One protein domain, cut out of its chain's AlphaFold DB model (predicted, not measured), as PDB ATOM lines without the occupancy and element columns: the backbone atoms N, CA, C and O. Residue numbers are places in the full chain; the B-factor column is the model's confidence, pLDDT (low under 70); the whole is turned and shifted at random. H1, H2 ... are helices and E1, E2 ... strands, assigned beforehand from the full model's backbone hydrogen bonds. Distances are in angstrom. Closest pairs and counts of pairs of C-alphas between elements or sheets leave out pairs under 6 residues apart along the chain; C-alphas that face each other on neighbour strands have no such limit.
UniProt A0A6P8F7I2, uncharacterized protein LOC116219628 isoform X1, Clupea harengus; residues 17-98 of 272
ATOM      1  N   TYR A  17      21.319 -47.771  39.317       86.38
ATOM      2  CA  TYR A  17      21.219 -46.420  38.787       86.38
ATOM      3  C   TYR A  17      22.415 -46.120  37.895       86.38
ATOM      4  O   TYR A  17      23.561 -46.365  38.274       86.38
ATOM      5  N   ALA A  18      22.133 -45.606  36.701       86.62
ATOM      6  CA  ALA A  18      23.150 -45.075  35.806       86.62
ATOM      7  C   ALA A  18      23.570 -43.668  36.237       86.62
ATOM      8  O   ALA A  18      22.880 -43.017  37.022       86.62
ATOM      9  N   LEU A  19      24.694 -43.209  35.690       84.12
ATOM     10  CA  LEU A  19      25.185 -41.858  35.929       84.12
ATOM     11  C   LEU A  19      24.104 -40.809  35.602       84.12
ATOM     12  O   LEU A  19      23.462 -40.908  34.549       84.12
ATOM     13  N   PRO A  20      23.928 -39.792  36.463       84.44
ATOM     14  CA  PRO A  20      23.038 -38.672  36.202       84.44
ATOM     15  C   PRO A  20      23.381 -37.968  34.887       84.44
ATOM     16  O   PRO A  20      24.538 -37.927  34.467       84.44
ATOM     17  N   LYS A  21      22.364 -37.372  34.254       78.75
ATOM     18  CA  LYS A  21      22.556 -36.499  33.082       78.75
ATOM     19  C   LYS A  21      23.158 -35.142  33.461       78.75
ATOM     20  O   LYS A  21      23.745 -34.483  32.614       78.75
ATOM     21  N   VAL A  22      22.979 -34.723  34.714       84.94
ATOM     22  CA  VAL A  22      23.503 -33.460  35.239       84.94
ATOM     23  C   VAL A  22      25.003 -33.601  35.462       84.94
ATOM     24  O   VAL A  22      25.425 -34.444  36.252       84.94
ATOM     25  N   GLU A  23      25.796 -32.760  34.799       83.19
ATOM     26  CA  GLU A  23      27.257 -32.889  34.787       83.19
ATOM     27  C   GLU A  23      27.867 -32.775  36.188       83.19
ATOM     28  O   GLU A  23      28.677 -33.610  36.566       83.19
ATOM     29  N   GLN A  24      27.412 -31.829  37.016       83.00
ATOM     30  CA  GLN A  24      27.926 -31.670  38.383       83.00
ATOM     31  C   GLN A  24      27.721 -32.931  39.238       83.00
ATOM     32  O   GLN A  24      28.651 -33.421  39.880       83.00
ATOM     33  N   GLN A  25      26.511 -33.494  39.203       83.25
ATOM     34  CA  GLN A  25      26.175 -34.716  39.932       83.25
ATOM     35  C   GLN A  25      26.933 -35.917  39.345       83.25
ATOM     36  O   GLN A  25      27.442 -36.758  40.083       83.25
ATOM     37  N   ARG A  26      27.082 -35.976  38.016       84.88
ATOM     38  CA  ARG A  26      27.883 -36.987  37.321       84.88
ATOM     39  C   ARG A  26      29.350 -36.937  37.745       84.88
ATOM     40  O   ARG A  26      29.900 -37.986  38.069       84.88
ATOM     41  N   SER A  27      29.974 -35.761  37.796       80.94
ATOM     42  CA  SER A  27      31.359 -35.605  38.255       80.94
ATOM     43  C   SER A  27      31.519 -36.064  39.705       80.94
ATOM     44  O   SER A  27      32.479 -36.758  40.020       80.94
ATOM     45  N   GLN A  28      30.557 -35.755  40.579       82.38
ATOM     46  CA  GLN A  28      30.564 -36.227  41.967       82.38
ATOM     47  C   GLN A  28      30.461 -37.755  42.062       82.38
ATOM     48  O   GLN A  28      31.195 -38.368  42.834       82.38
ATOM     49  N   TRP A  29      29.629 -38.394  41.235       84.81
ATOM     50  CA  TRP A  29      29.572 -39.858  41.156       84.81
ATOM     51  C   TRP A  29      30.882 -40.452  40.636       84.81
ATOM     52  O   TRP A  29      31.330 -41.479  41.139       84.81
ATOM     53  N   LEU A  30      31.514 -39.822  39.644       81.94
ATOM     54  CA  LEU A  30      32.789 -40.289  39.097       81.94
ATOM     55  C   LEU A  30      33.927 -40.156  40.104       81.94
ATOM     56  O   LEU A  30      34.687 -41.104  40.246       81.94
ATOM     57  N   ASN A  31      33.999 -39.048  40.840       79.12
ATOM     58  CA  ASN A  31      34.972 -38.858  41.919       79.12
ATOM     59  C   ASN A  31      34.719 -39.800  43.106       79.12
ATOM     60  O   ASN A  31      35.651 -40.187  43.803       79.12
ATOM     61  N   PHE A  32      33.464 -40.198  43.335       78.94
ATOM     62  CA  PHE A  32      33.137 -41.220  44.328       78.94
ATOM     63  C   PHE A  32      33.615 -42.617  43.901       78.94
ATOM     64  O   PHE A  32      34.050 -43.409  44.736       78.94
ATOM     65  N   VAL A  33      33.520 -42.929  42.605       77.00
ATOM     66  CA  VAL A  33      33.857 -44.243  42.034       77.00
ATOM     67  C   VAL A  33      35.351 -44.384  41.718       77.00
ATOM     68  O   VAL A  33      35.905 -45.474  41.866       77.00
ATOM     69  N   PHE A  34      36.001 -43.308  41.276       73.19
ATOM     70  CA  PHE A  34      37.387 -43.295  40.822       73.19
ATOM     71  C   PHE A  34      38.212 -42.263  41.576       73.19
ATOM     72  O   PHE A  34      37.836 -41.100  41.678       73.19
ATOM     73  N   THR A  35      39.417 -42.664  41.976       62.59
ATOM     74  CA  THR A  35      40.430 -41.735  42.493       62.59
ATOM     75  C   THR A  35      40.965 -40.810  41.397       62.59
ATOM     76  O   THR A  35      41.326 -39.673  41.665       62.59
ATOM     77  N   ASN A  36      41.022 -41.303  40.156       63.06
ATOM     78  CA  ASN A  36      41.374 -40.530  38.968       63.06
ATOM     79  C   ASN A  36      40.386 -40.884  37.857       63.06
ATOM     80  O   ASN A  36      40.328 -42.039  37.430       63.06
ATOM     81  N   VAL A  37      39.598 -39.907  37.410       68.31
ATOM     82  CA  VAL A  37      38.557 -40.129  36.399       68.31
ATOM     83  C   VAL A  37      39.212 -40.417  35.038       68.31
ATOM     84  O   VAL A  37      39.982 -39.587  34.552       68.31
ATOM     85  N   PRO A  38      38.938 -41.572  34.400       63.03
ATOM     86  CA  PRO A  38      39.471 -41.878  33.076       63.03
ATOM     87  C   PRO A  38      38.815 -41.004  31.994       63.03
ATOM     88  O   PRO A  38      37.635 -40.666  32.091       63.03
ATOM     89  N   SER A  39      39.555 -40.698  30.922       63.19
ATOM     90  CA  SER A  39      39.050 -39.927  29.768       63.19
ATOM     91  C   SER A  39      37.880 -40.612  29.053       63.19
ATOM     92  O   SER A  39      37.026 -39.949  28.469       63.19
ATOM     93  N   THR A  40      37.799 -41.941  29.139       65.62
ATOM     94  CA  THR A  40      36.664 -42.743  28.678       65.62
ATOM     95  C   THR A  40      35.898 -43.292  29.875       65.62
ATOM     96  O   THR A  40      36.382 -44.185  30.574       65.62
ATOM     97  N   VAL A  41      34.688 -42.786  30.105       66.06
ATOM     98  CA  VAL A  41      33.837 -43.234  31.211       66.06
ATOM     99  C   VAL A  41      33.040 -44.473  30.779       66.06
ATOM    100  O   VAL A  41      32.213 -44.362  29.871       66.06
ATOM    101  N   PRO A  42      33.245 -45.652  31.398       70.44
ATOM    102  CA  PRO A  42      32.456 -46.840  31.079       70.44
ATOM    103  C   PRO A  42      30.994 -46.692  31.534       70.44
ATOM    104  O   PRO A  42      30.636 -45.775  32.274       70.44
ATOM    105  N   ASN A  43      30.129 -47.627  31.123       72.88
ATOM    106  CA  ASN A  43      28.749 -47.708  31.613       72.88
ATOM    107  C   ASN A  43      28.726 -48.082  33.102       72.88
ATOM    108  O   ASN A  43      28.690 -49.258  33.466       72.88
ATOM    109  N   ILE A  44      28.768 -47.064  33.958       80.69
ATOM    110  CA  ILE A  44      28.801 -47.207  35.412       80.69
ATOM    111  C   ILE A  44      27.380 -47.298  35.950       80.69
ATOM    112  O   ILE A  44      26.529 -46.457  35.657       80.69
ATOM    113  N   LEU A  45      27.147 -48.329  36.759       84.25
ATOM    114  CA  LEU A  45      25.895 -48.565  37.462       84.25
ATOM    115  C   LEU A  45      26.180 -48.685  38.958       84.25
ATOM    116  O   LEU A  45      27.019 -49.492  39.351       84.25
ATOM    117  N   LEU A  46      25.468 -47.937  39.796       85.62
ATOM    118  CA  LEU A  46      25.553 -48.042  41.255       85.62
ATOM    119  C   LEU A  46      24.257 -48.613  41.821       85.62
ATOM    120  O   LEU A  46      23.173 -48.298  41.342       85.62
ATOM    121  N   CYS A  47      24.362 -49.468  42.836       85.88
ATOM    122  CA  CYS A  47      23.188 -49.986  43.532       85.88
ATOM    123  C   CYS A  47      22.740 -49.080  44.687       85.88
ATOM    124  O   CYS A  47      23.513 -48.256  45.174       85.88
ATOM    125  N   VAL A  48      21.507 -49.297  45.156       84.81
ATOM    126  CA  VAL A  48      20.875 -48.592  46.291       84.81
ATOM    127  C   VAL A  48      21.772 -48.435  47.529       84.81
ATOM    128  O   VAL A  48      21.720 -47.401  48.178       84.81
ATOM    129  N   ARG A  49      22.645 -49.409  47.824       80.06
ATOM    130  CA  ARG A  49      23.501 -49.418  49.027       80.06
ATOM    131  C   ARG A  49      24.518 -48.283  49.104       80.06
ATOM    132  O   ARG A  49      25.092 -48.071  50.162       80.06
ATOM    133  N   HIS A  50      24.774 -47.593  47.995       84.62
ATOM    134  CA  HIS A  50      25.747 -46.500  47.959       84.62
ATOM    135  C   HIS A  50      25.137 -45.133  48.260       84.62
ATOM    136  O   HIS A  50      25.865 -44.148  48.346       84.62
ATOM    137  N   PHE A  51      23.820 -45.073  48.440       85.06
ATOM    138  CA  PHE A  51      23.079 -43.846  48.692       85.06
ATOM    139  C   PHE A  51      22.477 -43.890  50.092       85.06
ATOM    140  O   PHE A  51      22.026 -44.943  50.545       85.06
ATOM    141  N   THR A  52      22.441 -42.742  50.761       82.12
ATOM    142  CA  THR A  52      21.686 -42.598  52.009       82.12
ATOM    143  C   THR A  52      20.189 -42.697  51.744       82.12
ATOM    144  O   THR A  52      19.719 -42.507  50.621       82.12
ATOM    145  N   GLU A  53      19.412 -42.988  52.782       80.00
ATOM    146  CA  GLU A  53      17.962 -43.148  52.647       80.00
ATOM    147  C   GLU A  53      17.277 -41.859  52.170       80.00
ATOM    148  O   GLU A  53      16.320 -41.902  51.394       80.00
ATOM    149  N   ASP A  54      17.853 -40.710  52.525       82.44
ATOM    150  CA  ASP A  54      17.361 -39.380  52.164       82.44
ATOM    151  C   ASP A  54      17.462 -39.095  50.662       82.44
ATOM    152  O   ASP A  54      16.772 -38.208  50.152       82.44
ATOM    153  N   CYS A  55      18.289 -39.854  49.936       85.06
ATOM    154  CA  CYS A  55      18.480 -39.724  48.495       85.06
ATOM    155  C   CYS A  55      17.283 -40.226  47.676       85.06
ATOM    156  O   CYS A  55      17.267 -40.045  46.458       85.06
ATOM    157  N   PHE A  56      16.285 -40.854  48.299       88.25
ATOM    158  CA  PHE A  56      15.175 -41.497  47.599       88.25
ATOM    159  C   PHE A  56      13.858 -40.737  47.772       88.25
ATOM    160  O   PHE A  56      13.520 -40.279  48.862       88.25
ATOM    161  N   LYS A  57      13.089 -40.605  46.684       87.31
ATOM    162  CA  LYS A  57      11.772 -39.937  46.691       87.31
ATOM    163  C   LYS A  57      10.684 -40.815  47.314       87.31
ATOM    164  O   LYS A  57       9.798 -40.303  47.985       87.31
ATOM    165  N   ASN A  58      10.748 -42.127  47.094       89.06
ATOM    166  CA  ASN A  58       9.673 -43.072  47.406       89.06
ATOM    167  C   ASN A  58      10.150 -44.280  48.234       89.06
ATOM    168  O   ASN A  58       9.616 -45.377  48.081       89.06
ATOM    169  N   ARG A  59      11.148 -44.095  49.113       84.12
ATOM    170  CA  ARG A  59      11.731 -45.188  49.911       84.12
ATOM    171  C   ARG A  59      10.687 -45.950  50.725       84.12
ATOM    172  O   ARG A  59      10.580 -47.158  50.576       84.12
ATOM    173  N   ALA A  60       9.861 -45.233  51.488       84.19
ATOM    174  CA  ALA A  60       8.813 -45.839  52.307       84.19
ATOM    175  C   ALA A  60       7.798 -46.643  51.473       84.19
ATOM    176  O   ALA A  60       7.372 -47.717  51.879       84.19
ATOM    177  N   GLN A  61       7.443 -46.154  50.280       86.19
ATOM    178  CA  GLN A  61       6.510 -46.840  49.379       86.19
ATOM    179  C   GLN A  61       7.138 -48.086  48.743       86.19
ATOM    180  O   GLN A  61       6.451 -49.083  48.544       86.19
ATOM    181  N   PHE A  62       8.430 -48.035  48.420       86.88
ATOM    182  CA  PHE A  62       9.175 -49.175  47.892       86.88
ATOM    183  C   PHE A  62       9.341 -50.273  48.950       86.88
ATOM    184  O   PHE A  62       9.035 -51.430  48.677       86.88
ATOM    185  N   ASP A  63       9.743 -49.906  50.170       84.19
ATOM    186  CA  ASP A  63       9.949 -50.854  51.273       84.19
ATOM    187  C   ASP A  63       8.627 -51.499  51.725       84.19
ATOM    188  O   ASP A  63       8.590 -52.679  52.062       84.19
ATOM    189  N   ALA A  64       7.520 -50.757  51.648       87.69
ATOM    190  CA  ALA A  64       6.176 -51.277  51.894       87.69
ATOM    191  C   ALA A  64       5.566 -52.039  50.695       87.69
ATOM    192  O   ALA A  64       4.415 -52.460  50.757       87.69
ATOM    193  N   GLY A  65       6.308 -52.220  49.594       86.06
ATOM    194  CA  GLY A  65       5.874 -53.002  48.429       86.06
ATOM    195  C   GLY A  65       4.871 -52.307  47.499       86.06
ATOM    196  O   GLY A  65       4.425 -52.909  46.525       86.06
ATOM    197  N   PHE A  66       4.546 -51.035  47.741       82.69
ATOM    198  CA  PHE A  66       3.657 -50.231  46.892       82.69
ATOM    199  C   PHE A  66       4.334 -49.723  45.609       82.69
ATOM    200  O   PHE A  66       3.657 -49.233  44.707       82.69
ATOM    201  N   SER A  67       5.661 -49.840  45.498       83.50
ATOM    202  CA  SER A  67       6.410 -49.531  44.279       83.50
ATOM    203  C   SER A  67       7.457 -50.599  43.990       83.50
ATOM    204  O   SER A  67       8.228 -50.978  44.864       83.50
ATOM    205  N   GLN A  68       7.544 -51.029  42.731       77.75
ATOM    206  CA  GLN A  68       8.599 -51.937  42.256       77.75
ATOM    207  C   GLN A  68       9.887 -51.198  41.865       77.75
ATOM    208  O   GLN A  68      10.914 -51.827  41.606       77.75
ATOM    209  N   LEU A  69       9.840 -49.864  41.799       81.88
ATOM    210  CA  LEU A  69      10.959 -49.023  41.400       81.88
ATOM    211  C   LEU A  69      11.278 -48.021  42.505       81.88
ATOM    212  O   LEU A  69      10.430 -47.216  42.897       81.88
ATOM    213  N   LEU A  70      12.516 -48.054  42.981       84.94
ATOM    214  CA  LEU A  70      13.039 -47.050  43.891       84.94
ATOM    215  C   LEU A  70      13.569 -45.868  43.062       84.94
ATOM    216  O   LEU A  70      14.304 -46.056  42.094       84.94
ATOM    217  N   LEU A  71      13.132 -44.656  43.394       85.06
ATOM    218  CA  LEU A  71      13.407 -43.439  42.634       85.06
ATOM    219  C   LEU A  71      14.399 -42.558  43.376       85.06
ATOM    220  O   LEU A  71      14.186 -42.192  44.534       85.06
ATOM    221  N   LEU A  72      15.456 -42.170  42.669       86.19
ATOM    222  CA  LEU A  72      16.475 -41.267  43.175       86.19
ATOM    223  C   LEU A  72      16.016 -39.803  43.059       86.19
ATOM    224  O   LEU A  72      15.363 -39.419  42.086       86.19
ATOM    225  N   LYS A  73      16.352 -38.983  44.055       84.69
ATOM    226  CA  LYS A  73      16.168 -37.530  44.006       84.69
ATOM    227  C   LYS A  73      17.161 -36.884  43.041       84.69
ATOM    228  O   LYS A  73      18.272 -37.376  42.837       84.69
ATOM    229  N   ASP A  74      16.757 -35.752  42.482       77.69
ATOM    230  CA  ASP A  74      17.644 -34.884  41.714       77.69
ATOM    231  C   ASP A  74      18.714 -34.327  42.666       77.69
ATOM    232  O   ASP A  74      18.391 -33.879  43.765       77.69
ATOM    233  N   GLY A  75      19.993 -34.439  42.297       78.94
ATOM    234  CA  GLY A  75      21.112 -34.075  43.178       78.94
ATOM    235  C   GLY A  75      21.551 -35.151  44.179       78.94
ATOM    236  O   GLY A  75      22.490 -34.922  44.934       78.94
ATOM    237  N   ALA A  76      20.942 -36.340  44.184       83.19
ATOM    238  CA  ALA A  76      21.397 -37.442  45.031       83.19
ATOM    239  C   ALA A  76      22.824 -37.900  44.677       83.19
ATOM    240  O   ALA A  76      23.128 -38.257  43.532       83.19
ATOM    241  N   ILE A  77      23.697 -37.951  45.675       82.62
ATOM    242  CA  ILE A  77      25.093 -38.353  45.510       82.62
ATOM    243  C   ILE A  77      25.378 -39.635  46.287       82.62
ATOM    244  O   ILE A  77      24.881 -39.795  47.402       82.62
ATOM    245  N   PRO A  78      26.156 -40.569  45.718       80.25
ATOM    246  CA  PRO A  78      26.605 -41.728  46.450       80.25
ATOM    247  C   PRO A  78      27.627 -41.275  47.493       80.25
ATOM    248  O   PRO A  78      28.579 -40.559  47.188       80.25
ATOM    249  N   THR A  79      27.400 -41.675  48.733       73.88
ATOM    250  CA  THR A  79      28.228 -41.299  49.887       73.88
ATOM    251  C   THR A  79      28.613 -42.507  50.730       73.88
ATOM    252  O   THR A  79      29.552 -42.423  51.518       73.88
ATOM    253  N   LEU A  80      27.943 -43.653  50.549       69.38
ATOM    254  CA  LEU A  80      28.156 -44.851  51.356       69.38
ATOM    255  C   LEU A  80      29.060 -45.853  50.639       69.38
ATOM    256  O   LEU A  80      28.711 -46.418  49.595       69.38
ATOM    257  N   CYS A  81      30.216 -46.125  51.241       57.53
ATOM    258  CA  CYS A  81      31.103 -47.180  50.789       57.53
ATOM    259  C   CYS A  81      31.143 -48.366  51.754       57.53
ATOM    260  O   CYS A  81      31.739 -48.280  52.822       57.53
ATOM    261  N   GLY A  82      30.585 -49.509  51.349       51.06
ATOM    262  CA  GLY A  82      30.890 -50.791  51.987       51.06
ATOM    263  C   GLY A  82      29.766 -51.830  51.942       51.06
ATOM    264  O   GLY A  82      28.593 -51.472  51.829       51.06
ATOM    265  N   PRO A  83      30.108 -53.131  52.033       45.84
ATOM    266  CA  PRO A  83      29.157 -54.146  52.452       45.84
ATOM    267  C   PRO A  83      28.837 -53.887  53.926       45.84
ATOM    268  O   PRO A  83      29.736 -53.785  54.756       45.84
ATOM    269  N   SER A  84      27.552 -53.699  54.209       44.47
ATOM    270  CA  SER A  84      27.014 -53.396  55.533       44.47
ATOM    271  C   SER A  84      27.606 -54.329  56.594       44.47
ATOM    272  O   SER A  84      27.323 -55.524  56.582       44.47
ATOM    273  N   GLY A  85      28.455 -53.794  57.476       43.91
ATOM    274  CA  GLY A  85      29.120 -54.599  58.499       43.91
ATOM    275  C   GLY A  85      30.187 -53.902  59.344       43.91
ATOM    276  O   GLY A  85      31.024 -54.596  59.903       43.91
ATOM    277  N   ALA A  86      30.208 -52.571  59.448       35.19
ATOM    278  CA  ALA A  86      30.963 -51.888  60.500       35.19
ATOM    279  C   ALA A  86      30.344 -50.511  60.766       35.19
ATOM    280  O   ALA A  86      30.333 -49.638  59.901       35.19
ATOM    281  N   SER A  87      29.776 -50.366  61.959       46.44
ATOM    282  CA  SER A  87      29.313 -49.104  62.527       46.44
ATOM    283  C   SER A  87      30.496 -48.153  62.735       46.44
ATOM    284  O   SER A  87      31.548 -48.593  63.196       46.44
ATOM    285  N   GLY A  88      30.310 -46.863  62.437       36.00
ATOM    286  CA  GLY A  88      31.219 -45.796  62.870       36.00
ATOM    287  C   GLY A  88      31.711 -44.863  61.763       36.00
ATOM    288  O   GLY A  88      32.786 -45.055  61.212       36.00
ATOM    289  N   SER A  89      30.909 -43.835  61.478       41.25
ATOM    290  CA  SER A  89      31.307 -42.459  61.124       41.25
ATOM    291  C   SER A  89      32.726 -42.216  60.573       41.25
ATOM    292  O   SER A  89      33.634 -41.947  61.351       41.25
ATOM    293  N   GLN A  90      32.868 -42.170  59.241       37.47
ATOM    294  CA  GLN A  90      33.745 -41.257  58.477       37.47
ATOM    295  C   GLN A  90      33.377 -41.302  56.974       37.47
ATOM    296  O   GLN A  90      32.855 -42.320  56.512       37.47
ATOM    297  N   PRO A  91      33.638 -40.236  56.186       38.38
ATOM    298  CA  PRO A  91      33.477 -40.249  54.733       38.38
ATOM    299  C   PRO A  91      34.599 -41.083  54.098       38.38
ATOM    300  O   PRO A  91      35.616 -40.569  53.634       38.38
ATOM    301  N   VAL A  92      34.436 -42.404  54.111       45.34
ATOM    302  CA  VAL A  92      35.339 -43.326  53.422       45.34
ATOM    303  C   VAL A  92      35.089 -43.237  51.920       45.34
ATOM    304  O   VAL A  92      34.113 -43.772  51.394       45.34
ATOM    305  N   VAL A  93      36.001 -42.543  51.233       46.12
ATOM    306  CA  VAL A  93      36.159 -42.591  49.776       46.12
ATOM    307  C   VAL A  93      36.091 -44.048  49.337       46.12
ATOM    308  O   VAL A  93      36.773 -44.907  49.905       46.12
ATOM    309  N   CYS A  94      35.262 -44.338  48.336       48.06
ATOM    310  CA  CYS A  94      34.991 -45.701  47.924       48.06
ATOM    311  C   CYS A  94      36.110 -46.271  47.050       48.06
ATOM    312  O   CYS A  94      35.932 -46.558  45.872       48.06
ATOM    313  N   LEU A  95      37.296 -46.436  47.643       51.03
ATOM    314  CA  LEU A  95      38.485 -47.043  47.045       51.03
ATOM    315  C   LEU A  95      38.270 -48.543  46.793       51.03
ATOM    316  O   LEU A  95      38.893 -49.379  47.441       51.03
ATOM    317  N   ARG A  96      37.385 -48.925  45.864       48.78
ATOM    318  CA  ARG A  96      37.231 -50.331  45.439       48.78
ATOM    319  C   ARG A  96      36.963 -50.547  43.950       48.78
ATOM    320  O   ARG A  96      36.465 -51.602  43.577       48.78
ATOM    321  N   LEU A  97      37.370 -49.617  43.082       45.28
ATOM    322  CA  LEU A  97      37.443 -49.881  41.633       45.28
ATOM    323  C   LEU A  97      38.811 -49.727  40.976       45.28
ATOM    324  O   LEU A  97      38.924 -49.973  39.781       45.28
ATOM    325  N   GLN A  98      39.866 -49.478  41.752       44.81
ATOM    326  CA  GLN A  98      41.230 -49.697  41.262       44.81
ATOM    327  C   GLN A  98      41.668 -51.171  41.389       44.81
ATOM    328  O   GLN A  98      42.479 -51.633  40.598       44.81
TER     329      GLN A  98
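Overview. This is residues 17 to 98 of the 272 residues of the protein "uncharacterized protein LOC116219628 isoform X1" of Clupea harengus (UniProt A0A6P8F7I2). There is little regular structure: a flat, mostly looped chain sets H1 and the short strand E1 in one part and the small helix H2 off at one end, the three not touching, while residues 80 to 98 make a wide loop. The printed part has 82 residues with H1, E1 and H2 in that order; 19 are in named elements, mostly helix. It is only just compact, close to loose, with a radius of gyration of the C-alphas of 13.6 A and spans of 40 by 32 by 17 A.

Along the chain. H1, residues 23 to 33, begins at C-alpha (27.257, -32.889, 34.787) and is 15.0 A long. E1 is residues 45 to 47. H2, residues 59 to 63, ends at C-alpha (9.949, -50.854, 51.273).

Arrangement. Residues 17 to 18 pair antiparallel with residues 45 to 46 of E1, which pairs with no named strand. H1, E1 and H2 are apart from each other. In H1 and H2 every O i to N i+4 pair is within hydrogen-bond range.

Size, cuts and confidence. The C-alphas farthest apart, of Ser 39 and Ala 64, are 41.2 A apart. The printed part has no cut. Both links are long. Residues 64 to 98 hold no named element. Residues 35 to 41 and 80 to 98 have pLDDT under 70.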